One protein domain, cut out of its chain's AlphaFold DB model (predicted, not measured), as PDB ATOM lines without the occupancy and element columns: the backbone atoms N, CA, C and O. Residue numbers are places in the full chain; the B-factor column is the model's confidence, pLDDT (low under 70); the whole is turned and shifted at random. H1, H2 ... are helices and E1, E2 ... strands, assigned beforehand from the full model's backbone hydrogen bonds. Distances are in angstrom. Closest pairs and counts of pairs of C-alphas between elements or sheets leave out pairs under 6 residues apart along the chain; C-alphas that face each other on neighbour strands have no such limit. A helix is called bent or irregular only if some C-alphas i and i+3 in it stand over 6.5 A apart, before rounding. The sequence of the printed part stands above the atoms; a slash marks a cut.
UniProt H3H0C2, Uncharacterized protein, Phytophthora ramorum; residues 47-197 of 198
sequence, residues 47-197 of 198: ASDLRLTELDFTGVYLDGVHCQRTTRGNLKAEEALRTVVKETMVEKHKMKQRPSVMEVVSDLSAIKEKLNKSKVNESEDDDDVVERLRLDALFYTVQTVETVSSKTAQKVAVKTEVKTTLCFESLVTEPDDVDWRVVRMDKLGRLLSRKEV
ATOM      1  N   ALA A  47      44.969   5.710 -48.474       86.69
ATOM      2  CA  ALA A  47      43.927   5.535 -49.477       86.69
ATOM      3  C   ALA A  47      43.323   6.897 -49.857       86.69
ATOM      4  O   ALA A  47      43.041   7.712 -48.980       86.69
ATOM      5  N   SER A  48      43.153   7.161 -51.154       86.62
ATOM      6  CA  SER A  48      42.385   8.312 -51.655       86.62
ATOM      7  C   SER A  48      40.891   8.007 -51.741       86.62
ATOM      8  O   SER A  48      40.077   8.907 -51.564       86.62
ATOM      9  N   ASP A  49      40.542   6.742 -51.972       88.25
ATOM     10  CA  ASP A  49      39.171   6.247 -51.959       88.25
ATOM     11  C   ASP A  49      39.118   4.853 -51.324       88.25
ATOM     12  O   ASP A  49      40.085   4.082 -51.388       88.25
ATOM     13  N   LEU A  50      37.995   4.549 -50.681       91.12
ATOM     14  CA  LEU A  50      37.758   3.294 -49.983       91.12
ATOM     15  C   LEU A  50      36.274   2.936 -50.044       91.12
ATOM     16  O   LEU A  50      35.420   3.696 -49.592       91.12
ATOM     17  N   ARG A  51      35.974   1.729 -50.525       91.06
ATOM     18  CA  ARG A  51      34.609   1.229 -50.670       91.06
ATOM     19  C   ARG A  51      34.509  -0.219 -50.220       91.06
ATOM     20  O   ARG A  51      35.222  -1.086 -50.708       91.06
ATOM     21  N   LEU A  52      33.579  -0.494 -49.312       93.19
ATOM     22  CA  LEU A  52      33.152  -1.862 -49.017       93.19
ATOM     23  C   LEU A  52      32.285  -2.361 -50.179       93.19
ATOM     24  O   LEU A  52      31.266  -1.740 -50.482       93.19
ATOM     25  N   THR A  53      32.700  -3.441 -50.838       94.31
ATOM     26  CA  THR A  53      31.987  -4.020 -51.988       94.31
ATOM     27  C   THR A  53      31.255  -5.306 -51.639       94.31
ATOM     28  O   THR A  53      30.186  -5.551 -52.186       94.31
ATOM     29  N   GLU A  54      31.782  -6.088 -50.699       95.25
ATOM     30  CA  GLU A  54      31.156  -7.323 -50.221       95.25
ATOM     31  C   GLU A  54      31.269  -7.405 -48.699       95.25
ATOM     32  O   GLU A  54      32.298  -7.033 -48.122       95.25
ATOM     33  N   LEU A  55      30.218  -7.907 -48.055       95.81
ATOM     34  CA  LEU A  55      30.182  -8.197 -46.629       95.81
ATOM     35  C   LEU A  55      29.298  -9.419 -46.393       95.81
ATOM     36  O   LEU A  55      28.083  -9.335 -46.534       95.81
ATOM     37  N   ASP A  56      29.919 -10.500 -45.947       96.56
ATOM     38  CA  ASP A  56      29.247 -11.729 -45.557       96.56
ATOM     39  C   ASP A  56      29.392 -11.926 -44.050       96.56
ATOM     40  O   ASP A  56      30.489 -11.795 -43.504       96.56
ATOM     41  N   PHE A  57      28.301 -12.272 -43.373       96.38
ATOM     42  CA  PHE A  57      28.340 -12.737 -41.988       96.38
ATOM     43  C   PHE A  57      28.455 -14.258 -41.991       96.38
ATOM     44  O   PHE A  57      27.553 -14.951 -42.453       96.38
ATOM     45  N   THR A  58      29.565 -14.781 -41.476       96.31
ATOM     46  CA  THR A  58      29.807 -16.227 -41.367       96.31
ATOM     47  C   THR A  58      29.436 -16.777 -39.994       96.31
ATOM     48  O   THR A  58      29.335 -17.990 -39.821       96.31
ATOM     49  N   GLY A  59      29.195 -15.902 -39.015       95.38
ATOM     50  CA  GLY A  59      28.661 -16.288 -37.717       95.38
ATOM     51  C   GLY A  59      28.368 -15.090 -36.824       95.38
ATOM     52  O   GLY A  59      29.081 -14.085 -36.853       95.38
ATOM     53  N   VAL A  60      27.321 -15.218 -36.015       95.44
ATOM     54  CA  VAL A  60      26.965 -14.277 -34.954       95.44
ATOM     55  C   VAL A  60      26.683 -15.101 -33.709       95.44
ATOM     56  O   VAL A  60      25.823 -15.978 -33.731       95.44
ATOM     57  N   TYR A  61      27.433 -14.843 -32.646       94.25
ATOM     58  CA  TYR A  61      27.371 -15.606 -31.408       94.25
ATOM     59  C   TYR A  61      27.179 -14.659 -30.234       94.25
ATOM     60  O   TYR A  61      27.763 -13.575 -30.203       94.25
ATOM     61  N   LEU A  62      26.384 -15.087 -29.259       92.75
ATOM     62  CA  LEU A  62      26.347 -14.466 -27.944       92.75
ATOM     63  C   LEU A  62      27.333 -15.228 -27.062       92.75
ATOM     64  O   LEU A  62      27.173 -16.427 -26.854       92.75
ATOM     65  N   ASP A  63      28.378 -14.537 -26.623       82.44
ATOM     66  CA  ASP A  63      29.466 -15.106 -25.821       82.44
ATOM     67  C   ASP A  63      29.104 -15.106 -24.327       82.44
ATOM     68  O   ASP A  63      29.504 -15.995 -23.579       82.44
ATOM     69  N   GLY A  64      28.269 -14.154 -23.891       80.56
ATOM     70  CA  GLY A  64      27.785 -14.102 -22.516       80.56
ATOM     71  C   GLY A  64      26.712 -13.046 -22.273       80.56
ATOM     72  O   GLY A  64      26.660 -12.013 -22.945       80.56
ATOM     73  N   VAL A  65      25.866 -13.320 -21.276       87.19
ATOM     74  CA  VAL A  65      24.926 -12.363 -20.683       87.19
ATOM     75  C   VAL A  65      25.299 -12.208 -19.215       87.19
ATOM     76  O   VAL A  65      25.351 -13.194 -18.479       87.19
ATOM     77  N   HIS A  66      25.548 -10.980 -18.780       89.62
ATOM     78  CA  HIS A  66      25.828 -10.663 -17.387       89.62
ATOM     79  C   HIS A  66      24.790  -9.671 -16.876       89.62
ATOM     80  O   HIS A  66      24.601  -8.615 -17.470       89.62
ATOM     81  N   CYS A  67      24.141 -10.002 -15.763       89.19
ATOM     82  CA  CYS A  67      23.295  -9.076 -15.022       89.19
ATOM     83  C   CYS A  67      23.946  -8.811 -13.665       89.19
ATOM     84  O   CYS A  67      24.298  -9.749 -12.946       89.19
ATOM     85  N   GLN A  68      24.135  -7.538 -13.334       90.94
ATOM     86  CA  GLN A  68      24.696  -7.105 -12.064       90.94
ATOM     87  C   GLN A  68      23.802  -6.031 -11.451       90.94
ATOM     88  O   GLN A  68      23.604  -4.977 -12.044       90.94
ATOM     89  N   ARG A  69      23.339  -6.259 -10.221       89.69
ATOM     90  CA  ARG A  69      22.744  -5.198  -9.400       89.69
ATOM     91  C   ARG A  69      23.842  -4.314  -8.832       89.69
ATOM     92  O   ARG A  69      24.803  -4.811  -8.245       89.69
ATOM     93  N   THR A  70      23.700  -3.014  -9.019       87.75
ATOM     94  CA  THR A  70      24.607  -1.990  -8.496       87.75
ATOM     95  C   THR A  70      23.793  -0.800  -8.007       87.75
ATOM     96  O   THR A  70      22.610  -0.709  -8.307       87.75
ATOM     97  N   THR A  71      24.402   0.108  -7.253       86.81
ATOM     98  CA  THR A  71      23.750   1.359  -6.857       86.81
ATOM     99  C   THR A  71      24.076   2.487  -7.837       86.81
ATOM    100  O   THR A  71      25.110   2.440  -8.523       86.81
ATOM    101  N   ARG A  72      23.229   3.521  -7.900       83.25
ATOM    102  CA  ARG A  72      23.504   4.738  -8.684       83.25
ATOM    103  C   ARG A  72      24.779   5.437  -8.229       83.25
ATOM    104  O   ARG A  72      25.544   5.881  -9.085       83.25
ATOM    105  N   GLY A  73      25.063   5.463  -6.926       83.38
ATOM    106  CA  GLY A  73      26.313   6.015  -6.397       83.38
ATOM    107  C   GLY A  73      27.551   5.315  -6.971       83.38
ATOM    108  O   GLY A  73      28.498   5.967  -7.414       83.38
ATOM    109  N   ASN A  74      27.513   3.981  -7.074       84.19
ATOM    110  CA  ASN A  74      28.602   3.207  -7.676       84.19
ATOM    111  C   ASN A  74      28.766   3.498  -9.175       84.19
ATOM    112  O   ASN A  74      29.896   3.605  -9.656       84.19
ATOM    113  N   LEU A  75      27.664   3.664  -9.915       82.50
ATOM    114  CA  LEU A  75      27.712   4.028 -11.336       82.50
ATOM    115  C   LEU A  75      28.306   5.427 -11.541       82.50
ATOM    116  O   LEU A  75      29.224   5.579 -12.347       82.50
ATOM    117  N   LYS A  76      27.881   6.422 -10.750       81.94
ATOM    118  CA  LYS A  76      28.461   7.778 -10.767       81.94
ATOM    119  C   LYS A  76      29.961   7.753 -10.468       81.94
ATOM    120  O   LYS A  76      30.737   8.451 -11.121       81.94
ATOM    121  N   ALA A  77      30.395   6.931  -9.511       81.75
ATOM    122  CA  ALA A  77      31.811   6.764  -9.197       81.75
ATOM    123  C   ALA A  77      32.601   6.136 -10.365       81.75
ATOM    124  O   ALA A  77      33.703   6.596 -10.680       81.75
ATOM    125  N   GLU A  78      32.045   5.124 -11.046       82.00
ATOM    126  CA  GLU A  78      32.642   4.554 -12.263       82.00
ATOM    127  C   GLU A  78      32.736   5.588 -13.400       82.00
ATOM    128  O   GLU A  78      33.766   5.672 -14.074       82.00
ATOM    129  N   GLU A  79      31.692   6.386 -13.622       79.12
ATOM    130  CA  GLU A  79      31.659   7.439 -14.645       79.12
ATOM    131  C   GLU A  79      32.663   8.560 -14.359       79.12
ATOM    132  O   GLU A  79      33.392   8.993 -15.260       79.12
ATOM    133  N   ALA A  80      32.770   8.987 -13.097       79.12
ATOM    134  CA  ALA A  80      33.775   9.946 -12.659       79.12
ATOM    135  C   ALA A  80      35.187   9.414 -12.936       79.12
ATOM    136  O   ALA A  80      36.015  10.108 -13.534       79.12
ATOM    137  N   LEU A  81      35.446   8.143 -12.611       78.81
ATOM    138  CA  LEU A  81      36.718   7.495 -12.920       78.81
ATOM    139  C   LEU A  81      36.997   7.476 -14.430       78.81
ATOM    140  O   LEU A  81      38.105   7.813 -14.852       78.81
ATOM    141  N   ARG A  82      36.008   7.127 -15.262       73.44
ATOM    142  CA  ARG A  82      36.156   7.140 -16.729       73.44
ATOM    143  C   ARG A  82      36.467   8.536 -17.259       73.44
ATOM    144  O   ARG A  82      37.332   8.667 -18.124       73.44
ATOM    145  N   THR A  83      35.820   9.565 -16.718       76.56
ATOM    146  CA  THR A  83      36.037  10.969 -17.098       76.56
ATOM    147  C   THR A  83      37.447  11.428 -16.739       76.56
ATOM    148  O   THR A  83      38.168  11.938 -17.596       76.56
ATOM    149  N   VAL A  84      37.910  11.137 -15.524       76.56
ATOM    150  CA  VAL A  84      39.285  11.447 -15.103       76.56
ATOM    151  C   VAL A  84      40.306  10.734 -15.996       76.56
ATOM    152  O   VAL A  84      41.297  11.334 -16.425       76.56
ATOM    153  N   VAL A  85      40.054   9.465 -16.330       71.44
ATOM    154  CA  VAL A  85      40.881   8.692 -17.269       71.44
ATOM    155  C   VAL A  85      40.822   9.290 -18.684       71.44
ATOM    156  O   VAL A  85      41.819   9.248 -19.411       71.44
ATOM    157  N   LYS A  86      39.680   9.845 -19.111       68.81
ATOM    158  CA  LYS A  86      39.516  10.575 -20.380       68.81
ATOM    159  C   LYS A  86      40.433  11.787 -20.435       68.81
ATOM    160  O   LYS A  86      41.253  11.875 -21.349       68.81
ATOM    161  N   GLU A  87      40.353  12.653 -19.435       71.56
ATOM    162  CA  GLU A  87      41.122  13.896 -19.355       71.56
ATOM    163  C   GLU A  87      42.632  13.661 -19.299       71.56
ATOM    164  O   GLU A  87      43.381  14.242 -20.086       71.56
ATOM    165  N   THR A  88      43.084  12.752 -18.429       68.81
ATOM    166  CA  THR A  88      44.516  12.420 -18.302       68.81
ATOM    167  C   THR A  88      45.106  11.894 -19.610       68.81
ATOM    168  O   THR A  88      46.238  12.221 -19.965       68.81
ATOM    169  N   MET A  89      44.346  11.129 -20.396       63.91
ATOM    170  CA  MET A  89      44.836  10.657 -21.695       63.91
ATOM    171  C   MET A  89      44.813  11.729 -22.790       63.91
ATOM    172  O   MET A  89      45.686  11.709 -23.660       63.91
ATOM    173  N   VAL A  90      43.864  12.673 -22.758       65.69
ATOM    174  CA  VAL A  90      43.856  13.834 -23.669       65.69
ATOM    175  C   VAL A  90      45.081  14.717 -23.420       65.69
ATOM    176  O   VAL A  90      45.750  15.113 -24.379       65.69
ATOM    177  N   GLU A  91      45.420  14.973 -22.154       66.06
ATOM    178  CA  GLU A  91      46.656  15.666 -21.763       66.06
ATOM    179  C   GLU A  91      47.891  14.949 -22.338       66.06
ATOM    180  O   GLU A  91      48.751  15.582 -22.957       66.06
ATOM    181  N   LYS A  92      47.935  13.612 -22.265       61.44
ATOM    182  CA  LYS A  92      49.045  12.815 -22.815       61.44
ATOM    183  C   LYS A  92      49.122  12.775 -24.335       61.44
ATOM    184  O   LYS A  92      50.220  12.806 -24.891       61.44
ATOM    185  N   HIS A  93      47.992  12.721 -25.039       55.84
ATOM    186  CA  HIS A  93      47.986  12.753 -26.506       55.84
ATOM    187  C   HIS A  93      48.534  14.074 -27.057       55.84
ATOM    188  O   HIS A  93      49.179  14.074 -28.109       55.84
ATOM    189  N   LYS A  94      48.372  15.184 -26.322       58.81
ATOM    190  CA  LYS A  94      49.031  16.460 -26.644       58.81
ATOM    191  C   LYS A  94      50.555  16.403 -26.460       58.81
ATOM    192  O   LYS A  94      51.265  17.116 -27.162       58.81
ATOM    193  N   MET A  95      51.063  15.528 -25.589       54.31
ATOM    194  CA  MET A  95      52.493  15.404 -25.270       54.31
ATOM    195  C   MET A  95      53.288  14.418 -26.155       54.31
ATOM    196  O   MET A  95      54.510  14.379 -26.044       54.31
ATOM    197  N   LYS A  96      52.658  13.658 -27.073       48.81
ATOM    198  CA  LYS A  96      53.318  12.734 -28.039       48.81
ATOM    199  C   LYS A  96      54.413  11.807 -27.447       48.81
ATOM    200  O   LYS A  96      55.417  11.553 -28.112       48.81
ATOM    201  N   GLN A  97      54.242  11.254 -26.246       48.00
ATOM    202  CA  GLN A  97      55.204  10.293 -25.673       48.00
ATOM    203  C   GLN A  97      54.641   8.866 -25.596       48.00
ATOM    204  O   GLN A  97      53.452   8.656 -25.351       48.00
ATOM    205  N   ARG A  98      55.506   7.872 -25.854       47.22
ATOM    206  CA  ARG A  98      55.227   6.451 -25.588       47.22
ATOM    207  C   ARG A  98      55.379   6.215 -24.082       47.22
ATOM    208  O   ARG A  98      56.445   6.547 -23.572       47.22
ATOM    209  N   PRO A  99      54.383   5.626 -23.401       49.19
ATOM    210  CA  PRO A  99      54.414   5.541 -21.950       49.19
ATOM    211  C   PRO A  99      55.472   4.552 -21.448       49.19
ATOM    212  O   PRO A  99      55.512   3.397 -21.879       49.19
ATOM    213  N   SER A 100      56.311   5.009 -20.520       51.53
ATOM    214  CA  SER A 100      57.199   4.180 -19.692       51.53
ATOM    215  C   SER A 100      56.427   3.564 -18.514       51.53
ATOM    216  O   SER A 100      55.457   4.142 -18.033       51.53
ATOM    217  N   VAL A 101      56.874   2.417 -17.983       54.59
ATOM    218  CA  VAL A 101      56.264   1.752 -16.806       54.59
ATOM    219  C   VAL A 101      56.168   2.699 -15.598       54.59
ATOM    220  O   VAL A 101      55.186   2.673 -14.862       54.59
ATOM    221  N   MET A 102      57.150   3.590 -15.429       52.69
ATOM    222  CA  MET A 102      57.176   4.575 -14.341       52.69
ATOM    223  C   MET A 102      56.136   5.692 -14.530       52.69
ATOM    224  O   MET A 102      55.604   6.215 -13.554       52.69
ATOM    225  N   GLU A 103      55.789   6.021 -15.776       56.84
ATOM    226  CA  GLU A 103      54.711   6.969 -16.069       56.84
ATOM    227  C   GLU A 103      53.338   6.362 -15.795       56.84
ATOM    228  O   GLU A 103      52.465   7.075 -15.328       56.84
ATOM    229  N   VAL A 104      53.148   5.055 -16.007       55.91
ATOM    230  CA  VAL A 104      51.871   4.376 -15.708       55.91
ATOM    231  C   VAL A 104      51.572   4.386 -14.203       55.91
ATOM    232  O   VAL A 104      50.427   4.574 -13.797       55.91
ATOM    233  N   VAL A 105      52.595   4.230 -13.355       61.44
ATOM    234  CA  VAL A 105      52.440   4.311 -11.889       61.44
ATOM    235  C   VAL A 105      52.132   5.746 -11.448       61.44
ATOM    236  O   VAL A 105      51.220   5.962 -10.646       61.44
ATOM    237  N   SER A 106      52.832   6.731 -12.014       62.12
ATOM    238  CA  SER A 106      52.544   8.151 -11.780       62.12
ATOM    239  C   SER A 106      51.136   8.534 -12.255       62.12
ATOM    240  O   SER A 106      50.431   9.253 -11.550       62.12
ATOM    241  N   ASP A 107      50.664   7.981 -13.374       63.91
ATOM    242  CA  ASP A 107      49.302   8.197 -13.878       63.91
ATOM    243  C   ASP A 107      48.248   7.675 -12.919       63.91
ATOM    244  O   ASP A 107      47.268   8.361 -12.657       63.91
ATOM    245  N   LEU A 108      48.447   6.476 -12.371       65.62
ATOM    246  CA  LEU A 108      47.523   5.903 -11.396       65.62
ATOM    247  C   LEU A 108      47.437   6.780 -10.141       65.62
ATOM    248  O   LEU A 108      46.346   6.969  -9.603       65.62
ATOM    249  N   SER A 109      48.559   7.365  -9.707       70.38
ATOM    250  CA  SER A 109      48.561   8.317  -8.591       70.38
ATOM    251  C   SER A 109      47.854   9.637  -8.932       70.38
ATOM    252  O   SER A 109      47.042  10.104  -8.135       70.38
ATOM    253  N   ALA A 110      48.059  10.179 -10.137       69.25
ATOM    254  CA  ALA A 110      47.404  11.401 -10.604       69.25
ATOM    255  C   ALA A 110      45.894  11.207 -10.824       69.25
ATOM    256  O   ALA A 110      45.100  12.078 -10.473       69.25
ATOM    257  N   ILE A 111      45.481  10.050 -11.353       69.00
ATOM    258  CA  ILE A 111      44.072   9.658 -11.494       69.00
ATOM    259  C   ILE A 111      43.430   9.552 -10.111       69.00
ATOM    260  O   ILE A 111      42.357  10.109  -9.899       69.00
ATOM    261  N   LYS A 112      44.099   8.901  -9.151       70.75
ATOM    262  CA  LYS A 112      43.611   8.789  -7.769       70.75
ATOM    263  C   LYS A 112      43.468  10.159  -7.100       70.75
ATOM    264  O   LYS A 112      42.487  10.399  -6.404       70.75
ATOM    265  N   GLU A 113      44.407  11.075  -7.327       70.19
ATOM    266  CA  GLU A 113      44.341  12.438  -6.792       70.19
ATOM    267  C   GLU A 113      43.215  13.268  -7.435       70.19
ATOM    268  O   GLU A 113      42.465  13.935  -6.721       70.19
ATOM    269  N   LYS A 114      43.053  13.197  -8.765       68.12
ATOM    270  CA  LYS A 114      41.961  13.866  -9.497       68.12
ATOM    271  C   LYS A 114      40.588  13.321  -9.082       68.12
ATOM    272  O   LYS A 114      39.679  14.112  -8.857       68.12
ATOM    273  N   LEU A 115      40.465  12.009  -8.882       67.56
ATOM    274  CA  LEU A 115      39.239  11.371  -8.391       67.56
ATOM    275  C   LEU A 115      38.896  11.802  -6.956       67.56
ATOM    276  O   LEU A 115      37.751  12.116  -6.653       67.56
ATOM    277  N   ASN A 116      39.897  11.890  -6.074       67.62
ATOM    278  CA  ASN A 116      39.702  12.375  -4.703       67.62
ATOM    279  C   ASN A 116      39.285  13.855  -4.651       67.62
ATOM    280  O   ASN A 116      38.597  14.265  -3.718       67.62
ATOM    281  N   LYS A 117      39.709  14.658  -5.635       64.88
ATOM    282  CA  LYS A 117      39.292  16.060  -5.800       64.88
ATOM    283  C   LYS A 117      37.892  16.182  -6.401       64.88
ATOM    284  O   LYS A 117      37.191  17.131  -6.071       64.88
ATOM    285  N   SER A 118      37.474  15.229  -7.234       58.41
ATOM    286  CA  SER A 118      36.157  15.212  -7.876       58.41
ATOM    287  C   SER A 118      35.065  14.570  -7.017       58.41
ATOM    288  O   SER A 118      34.097  14.089  -7.602       58.41
ATOM    289  N   LYS A 119      35.234  14.500  -5.680       58.16
ATOM    290  CA  LYS A 119      34.283  13.865  -4.748       58.16
ATOM    291  C   LYS A 119      32.849  14.099  -5.221       58.16
ATOM    292  O   LYS A 119      32.367  15.230  -5.205       58.16
ATOM    293  N   VAL A 120      32.221  13.023  -5.686       58.91
ATOM    294  CA  VAL A 120      30.803  13.012  -6.027       58.91
ATOM    295  C   VAL A 120      30.091  13.280  -4.707       58.91
ATOM    296  O   VAL A 120      30.291  12.537  -3.749       58.91
ATOM    297  N   ASN A 121      29.389  14.408  -4.610       58.91
ATOM    298  CA  ASN A 121      28.597  14.706  -3.423       58.91
ATOM    299  C   ASN A 121      27.554  13.599  -3.279       58.91
ATOM    300  O   ASN A 121      26.829  13.340  -4.239       58.91
ATOM    301  N   GLU A 122      27.509  12.966  -2.108       57.59
ATOM    302  CA  GLU A 122      26.475  11.986  -1.789       57.59
ATOM    303  C   GLU A 122      25.104  12.658  -1.942       57.59
ATOM    304  O   GLU A 122      24.850  13.730  -1.384       57.59
ATOM    305  N   SER A 123      24.260  12.063  -2.775       67.12
ATOM    306  CA  SER A 123      22.886  12.487  -3.040       67.12
ATOM    307  C   SER A 123      21.912  11.438  -2.520       67.12
ATOM    308  O   SER A 123      22.277  10.270  -2.420       67.12
ATOM    309  N   GLU A 124      20.676  11.837  -2.209       64.19
ATOM    310  CA  GLU A 124      19.650  10.920  -1.680       64.19
ATOM    311  C   GLU A 124      19.395   9.716  -2.609       64.19
ATOM    312  O   GLU A 124      19.126   8.622  -2.127       64.19
ATOM    313  N   ASP A 125      19.592   9.883  -3.922       72.38
ATOM    314  CA  ASP A 125      19.399   8.832  -4.933       72.38
ATOM    315  C   ASP A 125      20.581   7.847  -5.045       72.38
ATOM    316  O   ASP A 125      20.568   6.959  -5.897       72.38
ATOM    317  N   ASP A 126      21.664   8.001  -4.274       76.56
ATOM    318  CA  ASP A 126      22.859   7.160  -4.451       76.56
ATOM    319  C   ASP A 126      22.667   5.711  -4.002       76.56
ATOM    320  O   ASP A 126      23.388   4.835  -4.494       76.56
ATOM    321  N   ASP A 127      21.675   5.461  -3.147       81.00
ATOM    322  CA  ASP A 127      21.285   4.128  -2.680       81.00
ATOM    323  C   ASP A 127      20.321   3.409  -3.642       81.00
ATOM    324  O   ASP A 127      20.106   2.201  -3.502       81.00
ATOM    325  N   ASP A 128      19.785   4.109  -4.652       84.38
ATOM    326  CA  ASP A 128      18.913   3.517  -5.669       84.38
ATOM    327  C   ASP A 128      19.619   2.359  -6.376       84.38
ATOM    328  O   ASP A 128      20.724   2.499  -6.919       84.38
ATOM    329  N   VAL A 129      18.950   1.208  -6.421       85.44
ATOM    330  CA  VAL A 129      19.460   0.007  -7.084       85.44
ATOM    331  C   VAL A 129      19.096   0.035  -8.565       85.44
ATOM    332  O   VAL A 129      17.940   0.219  -8.929       85.44
ATOM    333  N   VAL A 130      20.088  -0.217  -9.413       87.31
ATOM    334  CA  VAL A 130      19.971  -0.314 -10.872       87.31
ATOM    335  C   VAL A 130      20.483  -1.678 -11.328       87.31
ATOM    336  O   VAL A 130      21.476  -2.197 -10.797       87.31
ATOM    337  N   GLU A 131      19.829  -2.266 -12.327       89.12
ATOM    338  CA  GLU A 131      20.289  -3.498 -12.962       89.12
ATOM    339  C   GLU A 131      21.147  -3.174 -14.188       89.12
ATOM    340  O   GLU A 131      20.691  -2.628 -15.186       89.12
ATOM    341  N   ARG A 132      22.431  -3.524 -14.126       90.62
ATOM    342  CA  ARG A 132      23.359  -3.408 -15.248       90.62
ATOM    343  C   ARG A 132      23.347  -4.699 -16.046       90.62
ATOM    344  O   ARG A 132      23.836  -5.728 -15.571       90.62
ATOM    345  N   LEU A 133      22.858  -4.626 -17.275       91.62
ATOM    346  CA  LEU A 133      22.915  -5.719 -18.233       91.62
ATOM    347  C   LEU A 133      24.117  -5.538 -19.153       91.62
ATOM    348  O   LEU A 133      24.354  -4.452 -19.676       91.62
ATOM    349  N   ARG A 134      24.874  -6.611 -19.371       93.38
ATOM    350  CA  ARG A 134      25.955  -6.670 -20.352       93.38
ATOM    351  C   ARG A 134      25.794  -7.871 -21.258       93.38
ATOM    352  O   ARG A 134      25.566  -8.985 -20.789       93.38
ATOM    353  N   LEU A 135      25.974  -7.630 -22.546       94.25
ATOM    354  CA  LEU A 135      25.912  -8.635 -23.592       94.25
ATOM    355  C   LEU A 135      27.212  -8.591 -24.386       94.25
ATOM    356  O   LEU A 135      27.505  -7.591 -25.039       94.25
ATOM    357  N   ASP A 136      27.978  -9.674 -24.364       95.00
ATOM    358  CA  ASP A 136      29.126  -9.823 -25.251       95.00
ATOM    359  C   ASP A 136      28.689 -10.588 -26.505       95.00
ATOM    360  O   ASP A 136      28.203 -11.719 -26.441       95.00
ATOM    361  N   ALA A 137      28.846  -9.951 -27.662       95.50
ATOM    362  CA  ALA A 137      28.511 -10.509 -28.960       95.50
ATOM    363  C   ALA A 137      29.755 -10.611 -29.838       95.50
ATOM    364  O   ALA A 137      30.608  -9.717 -29.890       95.50
ATOM    365  N   LEU A 138      29.823 -11.708 -30.574       95.50
ATOM    366  CA  LEU A 138      30.933 -12.058 -31.429       95.50
ATOM    367  C   LEU A 138      30.452 -12.228 -32.868       95.50
ATOM    368  O   LEU A 138      29.643 -13.100 -33.174       95.50
ATOM    369  N   PHE A 139      31.000 -11.410 -33.761       96.38
ATOM    370  CA  PHE A 139      30.679 -11.392 -35.181       96.38
ATOM    371  C   PHE A 139      31.877 -11.879 -35.985       96.38
ATOM    372  O   PHE A 139      32.971 -11.314 -35.897       96.38
ATOM    373  N   TYR A 140      31.650 -12.890 -36.811       97.12
ATOM    374  CA  TYR A 140      32.576 -13.311 -37.848       97.12
ATOM    375  C   TYR A 140      32.054 -12.824 -39.188       97.12
ATOM    376  O   TYR A 140      30.926 -13.131 -39.580       97.12
ATOM    377  N   THR A 141      32.872 -12.037 -39.878       97.19
ATOM    378  CA  THR A 141      32.539 -11.520 -41.198       97.19
ATOM    379  C   THR A 141      33.668 -11.744 -42.184       97.19
ATOM    380  O   THR A 141      34.845 -11.738 -41.833       97.19
ATOM    381  N   VAL A 142      33.314 -11.917 -43.449       97.50
ATOM    382  CA  VAL A 142      34.246 -11.831 -44.566       97.50
ATOM    383  C   VAL A 142      33.874 -10.581 -45.342       97.50
ATOM    384  O   VAL A 142      32.731 -10.408 -45.740       97.50
ATOM    385  N   GLN A 143      34.826  -9.674 -45.516       95.88
ATOM    386  CA  GLN A 143      34.591  -8.392 -46.172       95.88
ATOM    387  C   GLN A 143      35.600  -8.173 -47.299       95.88
ATOM    388  O   GLN A 143      36.802  -8.408 -47.119       95.88
ATOM    389  N   THR A 144      35.115  -7.681 -48.437       96.25
ATOM    390  CA  THR A 144      35.941  -7.216 -49.554       96.25
ATOM    391  C   THR A 144      35.869  -5.695 -49.605       96.25
ATOM    392  O   THR A 144      34.788  -5.110 -49.687       96.25
ATOM    393  N   VAL A 145      37.028  -5.046 -49.515       94.38
ATOM    394  CA  VAL A 145      37.159  -3.589 -49.573       94.38
ATOM    395  C   VAL A 145      38.030  -3.229 -50.766       94.38
ATOM    396  O   VAL A 145      39.173  -3.675 -50.865       94.38
ATOM    397  N   GLU A 146      37.499  -2.411 -51.662       94.69
ATOM    398  CA  GLU A 146      38.275  -1.762 -52.708       94.69
ATOM    399  C   GLU A 146      38.895  -0.478 -52.164       94.69
ATOM    400  O   GLU A 146      38.228   0.328 -51.516       94.69
ATOM    401  N   THR A 147      40.181  -0.286 -52.430       92.81
ATOM    402  CA  THR A 147      40.929   0.908 -52.038       92.81
ATOM    403  C   THR A 147      41.714   1.438 -53.222       92.81
ATOM    404  O   THR A 147      42.310   0.651 -53.962       92.81
ATOM    405  N   VAL A 148      41.755   2.757 -53.375       92.50
ATOM    406  CA  VAL A 148      42.627   3.438 -54.337       92.50
ATOM    407  C   VAL A 148      43.795   4.046 -53.573       92.50
ATOM    408  O   VAL A 148      43.592   4.773 -52.603       92.50
ATOM    409  N   SER A 149      45.028   3.738 -53.978       89.62
ATOM    410  CA  SER A 149      46.213   4.318 -53.343       89.62
ATOM    411  C   SER A 149      46.299   5.815 -53.617       89.62
ATOM    412  O   SER A 149      46.276   6.241 -54.770       89.62
ATOM    413  N   SER A 150      46.534   6.606 -52.570       89.12
ATOM    414  CA  SER A 150      46.774   8.042 -52.733       89.12
ATOM    415  C   SER A 150      48.112   8.379 -53.404       89.12
ATOM    416  O   SER A 150      48.297   9.510 -53.837       89.12
ATOM    417  N   LYS A 151      49.051   7.423 -53.493       91.31
ATOM    418  CA  LYS A 151      50.387   7.638 -54.080       91.31
ATOM    419  C   LYS A 151      50.497   7.167 -55.522       91.31
ATOM    420  O   LYS A 151      51.145   7.824 -56.324       91.31
ATOM    421  N   THR A 152      49.924   6.006 -55.823       90.69
ATOM    422  CA  THR A 152      50.097   5.346 -57.125       90.69
ATOM    423  C   THR A 152      48.839   5.377 -57.982       90.69
ATOM    424  O   THR A 152      48.884   4.894 -59.106       90.69
ATOM    425  N   ALA A 153      47.714   5.882 -57.454       90.31
ATOM    426  CA  ALA A 153      46.381   5.777 -58.061       90.31
ATOM    427  C   ALA A 153      45.936   4.331 -58.361       90.31
ATOM    428  O   ALA A 153      44.917   4.104 -59.005       90.31
ATOM    429  N   GLN A 154      46.677   3.340 -57.863       92.25
ATOM    430  CA  GLN A 154      46.398   1.936 -58.100       92.25
ATOM    431  C   GLN A 154      45.179   1.497 -57.299       92.25
ATOM    432  O   GLN A 154      45.099   1.745 -56.089       92.25
ATOM    433  N   LYS A 155      44.262   0.801 -57.969       94.06
ATOM    434  CA  LYS A 155      43.075   0.220 -57.357       94.06
ATOM    435  C   LYS A 155      43.345  -1.223 -56.941       94.06
ATOM    436  O   LYS A 155      43.855  -2.034 -57.711       94.06
ATOM    437  N   VAL A 156      43.010  -1.544 -55.698       94.38
ATOM    438  CA  VAL A 156      43.231  -2.865 -55.106       94.38
ATOM    439  C   VAL A 156      41.980  -3.307 -54.360       94.38
ATOM    440  O   VAL A 156      41.454  -2.553 -53.547       94.38
ATOM    441  N   ALA A 157      41.553  -4.547 -54.583       95.69
ATOM    442  CA  ALA A 157      40.547  -5.233 -53.786       95.69
ATOM    443  C   ALA A 157      41.227  -6.088 -52.709       95.69
ATOM    444  O   ALA A 157      42.083  -6.934 -52.993       95.69
ATOM    445  N   VAL A 158      40.841  -5.867 -51.456       94.88
ATOM    446  CA  VAL A 158      41.366  -6.554 -50.278       94.88
ATOM    447  C   VAL A 158      40.243  -7.351 -49.633       94.88
ATOM    448  O   VAL A 158      39.286  -6.776 -49.117       94.88
ATOM    449  N   LYS A 159      40.377  -8.678 -49.629       97.06
ATOM    450  CA  LYS A 159      39.453  -9.587 -48.946       97.06
ATOM    451  C   LYS A 159      40.022  -9.958 -47.584       97.06
ATOM    452  O   LYS A 159      41.151 -10.447 -47.491       97.06
ATOM    453  N   THR A 160      39.246  -9.725 -46.533       96.62
ATOM    454  CA  THR A 160      39.642  -9.964 -45.139       96.62
ATOM    455  C   THR A 160      38.570 -10.740 -44.403       96.62
ATOM    456  O   THR A 160      37.390 -10.422 -44.510       96.62
ATOM    457  N   GLU A 161      38.995 -11.731 -43.634       97.44
ATOM    458  CA  GLU A 161      38.184 -12.331 -42.583       97.44
ATOM    459  C   GLU A 161      38.344 -11.484 -41.324       97.44
ATOM    460  O   GLU A 161      39.447 -11.050 -40.988       97.44
ATOM    461  N   VAL A 162      37.246 -11.199 -40.647       96.25
ATOM    462  CA  VAL A 162      37.192 -10.273 -39.530       96.25
ATOM    463  C   VAL A 162      36.429 -10.910 -38.382       96.25
ATOM    464  O   VAL A 162      35.277 -11.301 -38.523       96.25
ATOM    465  N   LYS A 163      37.066 -10.920 -37.214       96.62
ATOM    466  CA  LYS A 163      36.445 -11.191 -35.924       96.62
ATOM    467  C   LYS A 163      36.182  -9.854 -35.234       96.62
ATOM    468  O   LYS A 163      37.131  -9.116 -34.971       96.62
ATOM    469  N   THR A 164      34.925  -9.532 -34.949       95.88
ATOM    470  CA  THR A 164      34.541  -8.334 -34.187       95.88
ATOM    471  C   THR A 164      33.858  -8.756 -32.896       95.88
ATOM    472  O   THR A 164      32.867  -9.475 -32.944       95.88
ATOM    473  N   THR A 165      34.364  -8.291 -31.758       95.19
ATOM    474  CA  THR A 165      33.724  -8.476 -30.451       95.19
ATOM    475  C   THR A 165      33.129  -7.146 -30.012       95.19
ATOM    476  O   THR A 165      33.841  -6.140 -29.971       95.19
ATOM    477  N   LEU A 166      31.840  -7.138 -29.684       95.75
ATOM    478  CA  LEU A 166      31.123  -5.986 -29.142       95.75
ATOM    479  C   LEU A 166      30.591  -6.336 -27.755       95.75
ATOM    480  O   LEU A 166      29.968  -7.377 -27.593       95.75
ATOM    481  N   CYS A 167      30.823  -5.461 -26.782       95.25
ATOM    482  CA  CYS A 167      30.144  -5.509 -25.492       95.25
ATOM    483  C   CYS A 167      29.080  -4.420 -25.491       95.25
ATOM    484  O   CYS A 167      29.414  -3.235 -25.605       95.25
ATOM    485  N   PHE A 168      27.828  -4.834 -25.375       95.06
ATOM    486  CA  PHE A 168      26.699  -3.951 -25.161       95.06
ATOM    487  C   PHE A 168      26.428  -3.855 -23.666       95.06
ATOM    488  O   PHE A 168      26.566  -4.840 -22.944       95.06
ATOM    489  N   GLU A 169      26.047  -2.674 -23.211       93.31
ATOM    490  CA  GLU A 169      25.640  -2.412 -21.840       93.31
ATOM    491  C   GLU A 169      24.319  -1.651 -21.856       93.31
ATOM    492  O   GLU A 169      24.135  -0.784 -22.709       93.31
ATOM    493  N   SER A 170      23.425  -1.990 -20.936       91.25
ATOM    494  CA  SER A 170      22.217  -1.221 -20.645       91.25
ATOM    495  C   SER A 170      22.053  -1.101 -19.134       91.25
ATOM    496  O   SER A 170      22.416  -2.019 -18.385       91.25
ATOM    497  N   LEU A 171      21.560   0.052 -18.694       87.81
ATOM    498  CA  LEU A 171      21.274   0.345 -17.297       87.81
ATOM    499  C   LEU A 171      19.761   0.378 -17.117       87.81
ATOM    500  O   LEU A 171      19.105   1.363 -17.426       87.81
ATOM    501  N   VAL A 172      19.221  -0.722 -16.610       83.88
ATOM    502  CA  VAL A 172      17.786  -0.934 -16.468       83.88
ATOM    503  C   VAL A 172      17.341  -0.405 -15.108       83.88
ATOM    504  O   VAL A 172      17.687  -0.964 -14.061       83.88
ATOM    505  N   THR A 173      16.591   0.694 -15.135       72.75
ATOM    506  CA  THR A 173      15.851   1.239 -13.986       72.75
ATOM    507  C   THR A 173      14.417   0.720 -13.947       72.75
ATOM    508  O   THR A 173      13.932   0.356 -12.878       72.75
ATOM    509  N   GLU A 174      13.781   0.589 -15.112       72.62
ATOM    510  CA  GLU A 174      12.478  -0.049 -15.310       72.62
ATOM    511  C   GLU A 174      12.564  -1.093 -16.440       72.62
ATOM    512  O   GLU A 174      13.423  -0.969 -17.312       72.62
ATOM    513  N   PRO A 175      11.699  -2.126 -16.475       67.56
ATOM    514  CA  PRO A 175      11.786  -3.209 -17.464       67.56
ATOM    515  C   PRO A 175      11.781  -2.767 -18.937       67.56
ATOM    516  O   PRO A 175      12.323  -3.482 -19.780       67.56
ATOM    517  N   ASP A 176      11.191  -1.606 -19.234       73.81
ATOM    518  CA  ASP A 176      11.077  -1.053 -20.586       73.81
ATOM    519  C   ASP A 176      12.205  -0.049 -20.932       73.81
ATOM    520  O   ASP A 176      12.352   0.333 -22.095       73.81
ATOM    521  N   ASP A 177      13.063   0.315 -19.969       72.44
ATOM    522  CA  ASP A 177      14.141   1.315 -20.105       72.44
ATOM    523  C   ASP A 177      15.435   0.734 -20.708       72.44
ATOM    524  O   ASP A 177      16.550   0.995 -20.255       72.44
ATOM    525  N   VAL A 178      15.317  -0.107 -21.732       72.50
ATOM    526  CA  VAL A 178      16.479  -0.799 -22.298       72.50
ATOM    527  C   VAL A 178      17.228   0.101 -23.292       72.50
ATOM    528  O   VAL A 178      16.854   0.231 -24.457       72.50
ATOM    529  N   ASP A 179      18.338   0.679 -22.840       84.31
ATOM    530  CA  ASP A 179      19.171   1.659 -23.548       84.31
ATOM    531  C   ASP A 179      20.531   1.101 -24.025       84.31
ATOM    532  O   ASP A 179      21.600   1.614 -23.697       84.31
ATOM    533  N   TRP A 180      20.531   0.029 -24.822       90.62
ATOM    534  CA  TRP A 180      21.781  -0.627 -25.235       90.62
ATOM    535  C   TRP A 180      22.792   0.312 -25.909       90.62
ATOM    536  O   TRP A 180      22.553   0.846 -26.991       90.62
ATOM    537  N   ARG A 181      23.996   0.389 -25.332       93.88
ATOM    538  CA  ARG A 181      25.155   1.072 -25.922       93.88
ATOM    539  C   ARG A 181      26.353   0.152 -26.028       93.88
ATOM    540  O   ARG A 181      26.600  -0.684 -25.163       93.88
ATOM    541  N   VAL A 182      27.167   0.348 -27.059       95.19
ATOM    542  CA  VAL A 182      28.450  -0.348 -27.201       95.19
ATOM    543  C   VAL A 182      29.486   0.294 -26.278       95.19
ATOM    544  O   VAL A 182      29.986   1.386 -26.548       95.19
ATOM    545  N   VAL A 183      29.855  -0.403 -25.204       93.44
ATOM    546  CA  VAL A 183      30.855   0.064 -24.223       93.44
ATOM    547  C   VAL A 183      32.269  -0.421 -24.523       93.44
ATOM    548  O   VAL A 183      33.251   0.129 -24.019       93.44
ATOM    549  N   ARG A 184      32.400  -1.460 -25.353       93.25
ATOM    550  CA  ARG A 184      33.694  -2.009 -25.765       93.25
ATOM    551  C   ARG A 184      33.588  -2.621 -27.150       93.25
ATOM    552  O   ARG A 184      32.631  -3.324 -27.459       93.25
ATOM    553  N   MET A 185      34.615  -2.392 -27.956       94.06
ATOM    554  CA  MET A 185      34.737  -2.916 -29.304       94.06
ATOM    555  C   MET A 185      36.169  -3.376 -29.567       94.06
ATOM    556  O   MET A 185      37.119  -2.582 -29.562       94.06
ATOM    557  N   ASP A 186      36.307  -4.641 -29.949       92.62
ATOM    558  CA  ASP A 186      37.529  -5.135 -30.562       92.62
ATOM    559  C   ASP A 186      37.291  -5.701 -31.958       92.62
ATOM    560  O   ASP A 186      36.207  -6.173 -32.293       92.62
ATOM    561  N   LYS A 187      38.313  -5.593 -32.804       92.06
ATOM    562  CA  LYS A 187      38.280  -6.064 -34.183       92.06
ATOM    563  C   LYS A 187      39.651  -6.586 -34.576       92.06
ATOM    564  O   LYS A 187      40.621  -5.828 -34.601       92.06
ATOM    565  N   LEU A 188      39.688  -7.852 -34.969       92.31
ATOM    566  CA  LEU A 188      40.859  -8.538 -35.496       92.31
ATOM    567  C   LEU A 188      40.573  -8.957 -36.934       92.31
ATOM    568  O   LEU A 188      39.516  -9.508 -37.228       92.31
ATOM    569  N   GLY A 189      41.502  -8.660 -37.838       92.44
ATOM    570  CA  GLY A 189      41.378  -8.980 -39.256       92.44
ATOM    571  C   GLY A 189      42.506  -9.888 -39.720       92.44
ATOM    572  O   GLY A 189      43.668  -9.649 -39.394       92.44
ATOM    573  N   ARG A 190      42.169 -10.893 -40.524       94.31
ATOM    574  CA  ARG A 190      43.102 -11.743 -41.257       94.31
ATOM    575  C   ARG A 190      42.945 -11.475 -42.750       94.31
ATOM    576  O   ARG A 190      41.850 -11.567 -43.300       94.31
ATOM    577  N   LEU A 191      44.047 -11.145 -43.417       95.06
ATOM    578  CA  LEU A 191      44.070 -10.995 -44.870       95.06
ATOM    579  C   LEU A 191      43.868 -12.363 -45.533       95.06
ATOM    580  O   LEU A 191      44.608 -13.299 -45.239       95.06
ATOM    581  N   LEU A 192      42.892 -12.458 -46.435       94.56
ATOM    582  CA  LEU A 192      42.656 -13.651 -47.250       94.56
ATOM    583  C   LEU A 192      43.264 -13.492 -48.643       94.56
ATOM    584  O   LEU A 192      43.943 -14.388 -49.131       94.56
ATOM    585  N   SER A 193      43.044 -12.343 -49.282       95.56
ATOM    586  CA  SER A 193      43.625 -12.059 -50.594       95.56
ATOM    587  C   SER A 193      43.730 -10.566 -50.867       95.56
ATOM    588  O   SER A 193      42.926  -9.776 -50.370       95.56
ATOM    589  N   ARG A 194      44.673 -10.200 -51.732       94.56
ATOM    590  CA  ARG A 194      44.846  -8.855 -52.275       94.56
ATOM    591  C   ARG A 194      44.995  -8.967 -53.789       94.56
ATOM    592  O   ARG A 194      45.857  -9.714 -54.242       94.56
ATOM    593  N   LYS A 195      44.158  -8.266 -54.551       94.12
ATOM    594  CA  LYS A 195      44.175  -8.287 -56.020       94.12
ATOM    595  C   LYS A 195      44.153  -6.869 -56.563       94.12
ATOM    596  O   LYS A 195      43.440  -6.026 -56.028       94.12
ATOM    597  N   GLU A 196      44.925  -6.617 -57.607       90.31
ATOM    598  CA  GLU A 196      44.789  -5.388 -58.385       90.31
ATOM    599  C   GLU A 196      43.486  -5.443 -59.180       90.31
ATOM    600  O   GLU A 196      43.074  -6.510 -59.641       90.31
ATOM    601  N   VAL A 197      42.813  -4.301 -59.270       87.69
ATOM    602  CA  VAL A 197      41.570  -4.149 -60.027       87.69
ATOM    603  C   VAL A 197      41.892  -3.243 -61.204       87.69
ATOM    604  O   VAL A 197      42.349  -2.120 -60.991       87.69
TER     605      VAL A 197
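Overview. This is residues 47 to 197 of the 198 residues of an uncharacterized protein of Phytophthora ramorum (UniProt H3H0C2). Picture a long, narrow, twisted ribbon of four strands, each of them bent, with two helices slanting away from one end of it. H1 begins at that end and folds back, only grazing the sheet with its residues 72 to 77; H2 packs on H1 at a steep tilt and is not on the sheet, and residues 90 to 98 and 100 to 106 stick out free. The printed part has 151 residues, running E1 H1 H2 H3 E2 E3 E4; the sheet order is E1, E2, E3, E4, all antiparallel, and the class is mixed, helices and strands. It is only just loose, close to extended, with a radius of gyration of the C-alphas of 21.7 A, and spans 64 by 44 by 24 A.

Along the chain. Find C-alpha 47 at (43.927, 5.535, -49.477); from there E1, residues 47 to 71, runs 47.3 A and bends by 91 degrees at residue 54. E2, residues 129 to 149, runs 53.6 A; E3, residues 155 to 172, runs 48.1 A; E4, residues 181 to 196, runs 38.5 A to C-alpha 196 at (44.789, -5.388, -58.385). They bend by 71 degrees at residue 142, 63 at 159 and 75 at 184. Look at C-alpha 72, (23.504, 4.738, -8.684), for the beginning of H1, residues 72 to 95, 35.1 A long. H2, residues 101 to 117, measures 24.8 A; H3, residues 124 to 127, is irregular, with its end C-alphas 7.1 A apart.

Arrangement. Begin at edge strand E1, where N 61 and O 138 of E2 are 2.9 A apart, within hydrogen-bond range. E2 and E3 form a hairpin, with N 139 and O 164 at 2.8 A; E3 and E4 form another, with N 163 and O 188 at 2.8 A. E2, E3 and E4 make a meander, each strand the antiparallel neighbour of the one before. H1 touches H2 with its residues 80 to 88 alone, the closest C-alphas being those of Val 84 and Ile 111, 6.3 A; they run opposite ways at a steep tilt of 48 degrees. With its residues 72 to 74 alone H1 touches H3, closest at the C-alphas of Gly 73 and Asp 126, 4.1 A. H2 is not on the sheet, and H3 only just not, with 4 pairs of C-alphas within 10 A. Every O i to N i+4 pair is within hydrogen-bond range in H2, 19 of 20 in H1; H3 is too short for such a pair.

Size, cuts and confidence. The C-alphas of Glu 124 and Glu 196, the two farthest apart, are 64.1 A apart. The printed part has no cut and no long link. Mean pLDDT of the printed part is 82.1; 36 residues are under 70, among them 88 to 108 and 114 to 124.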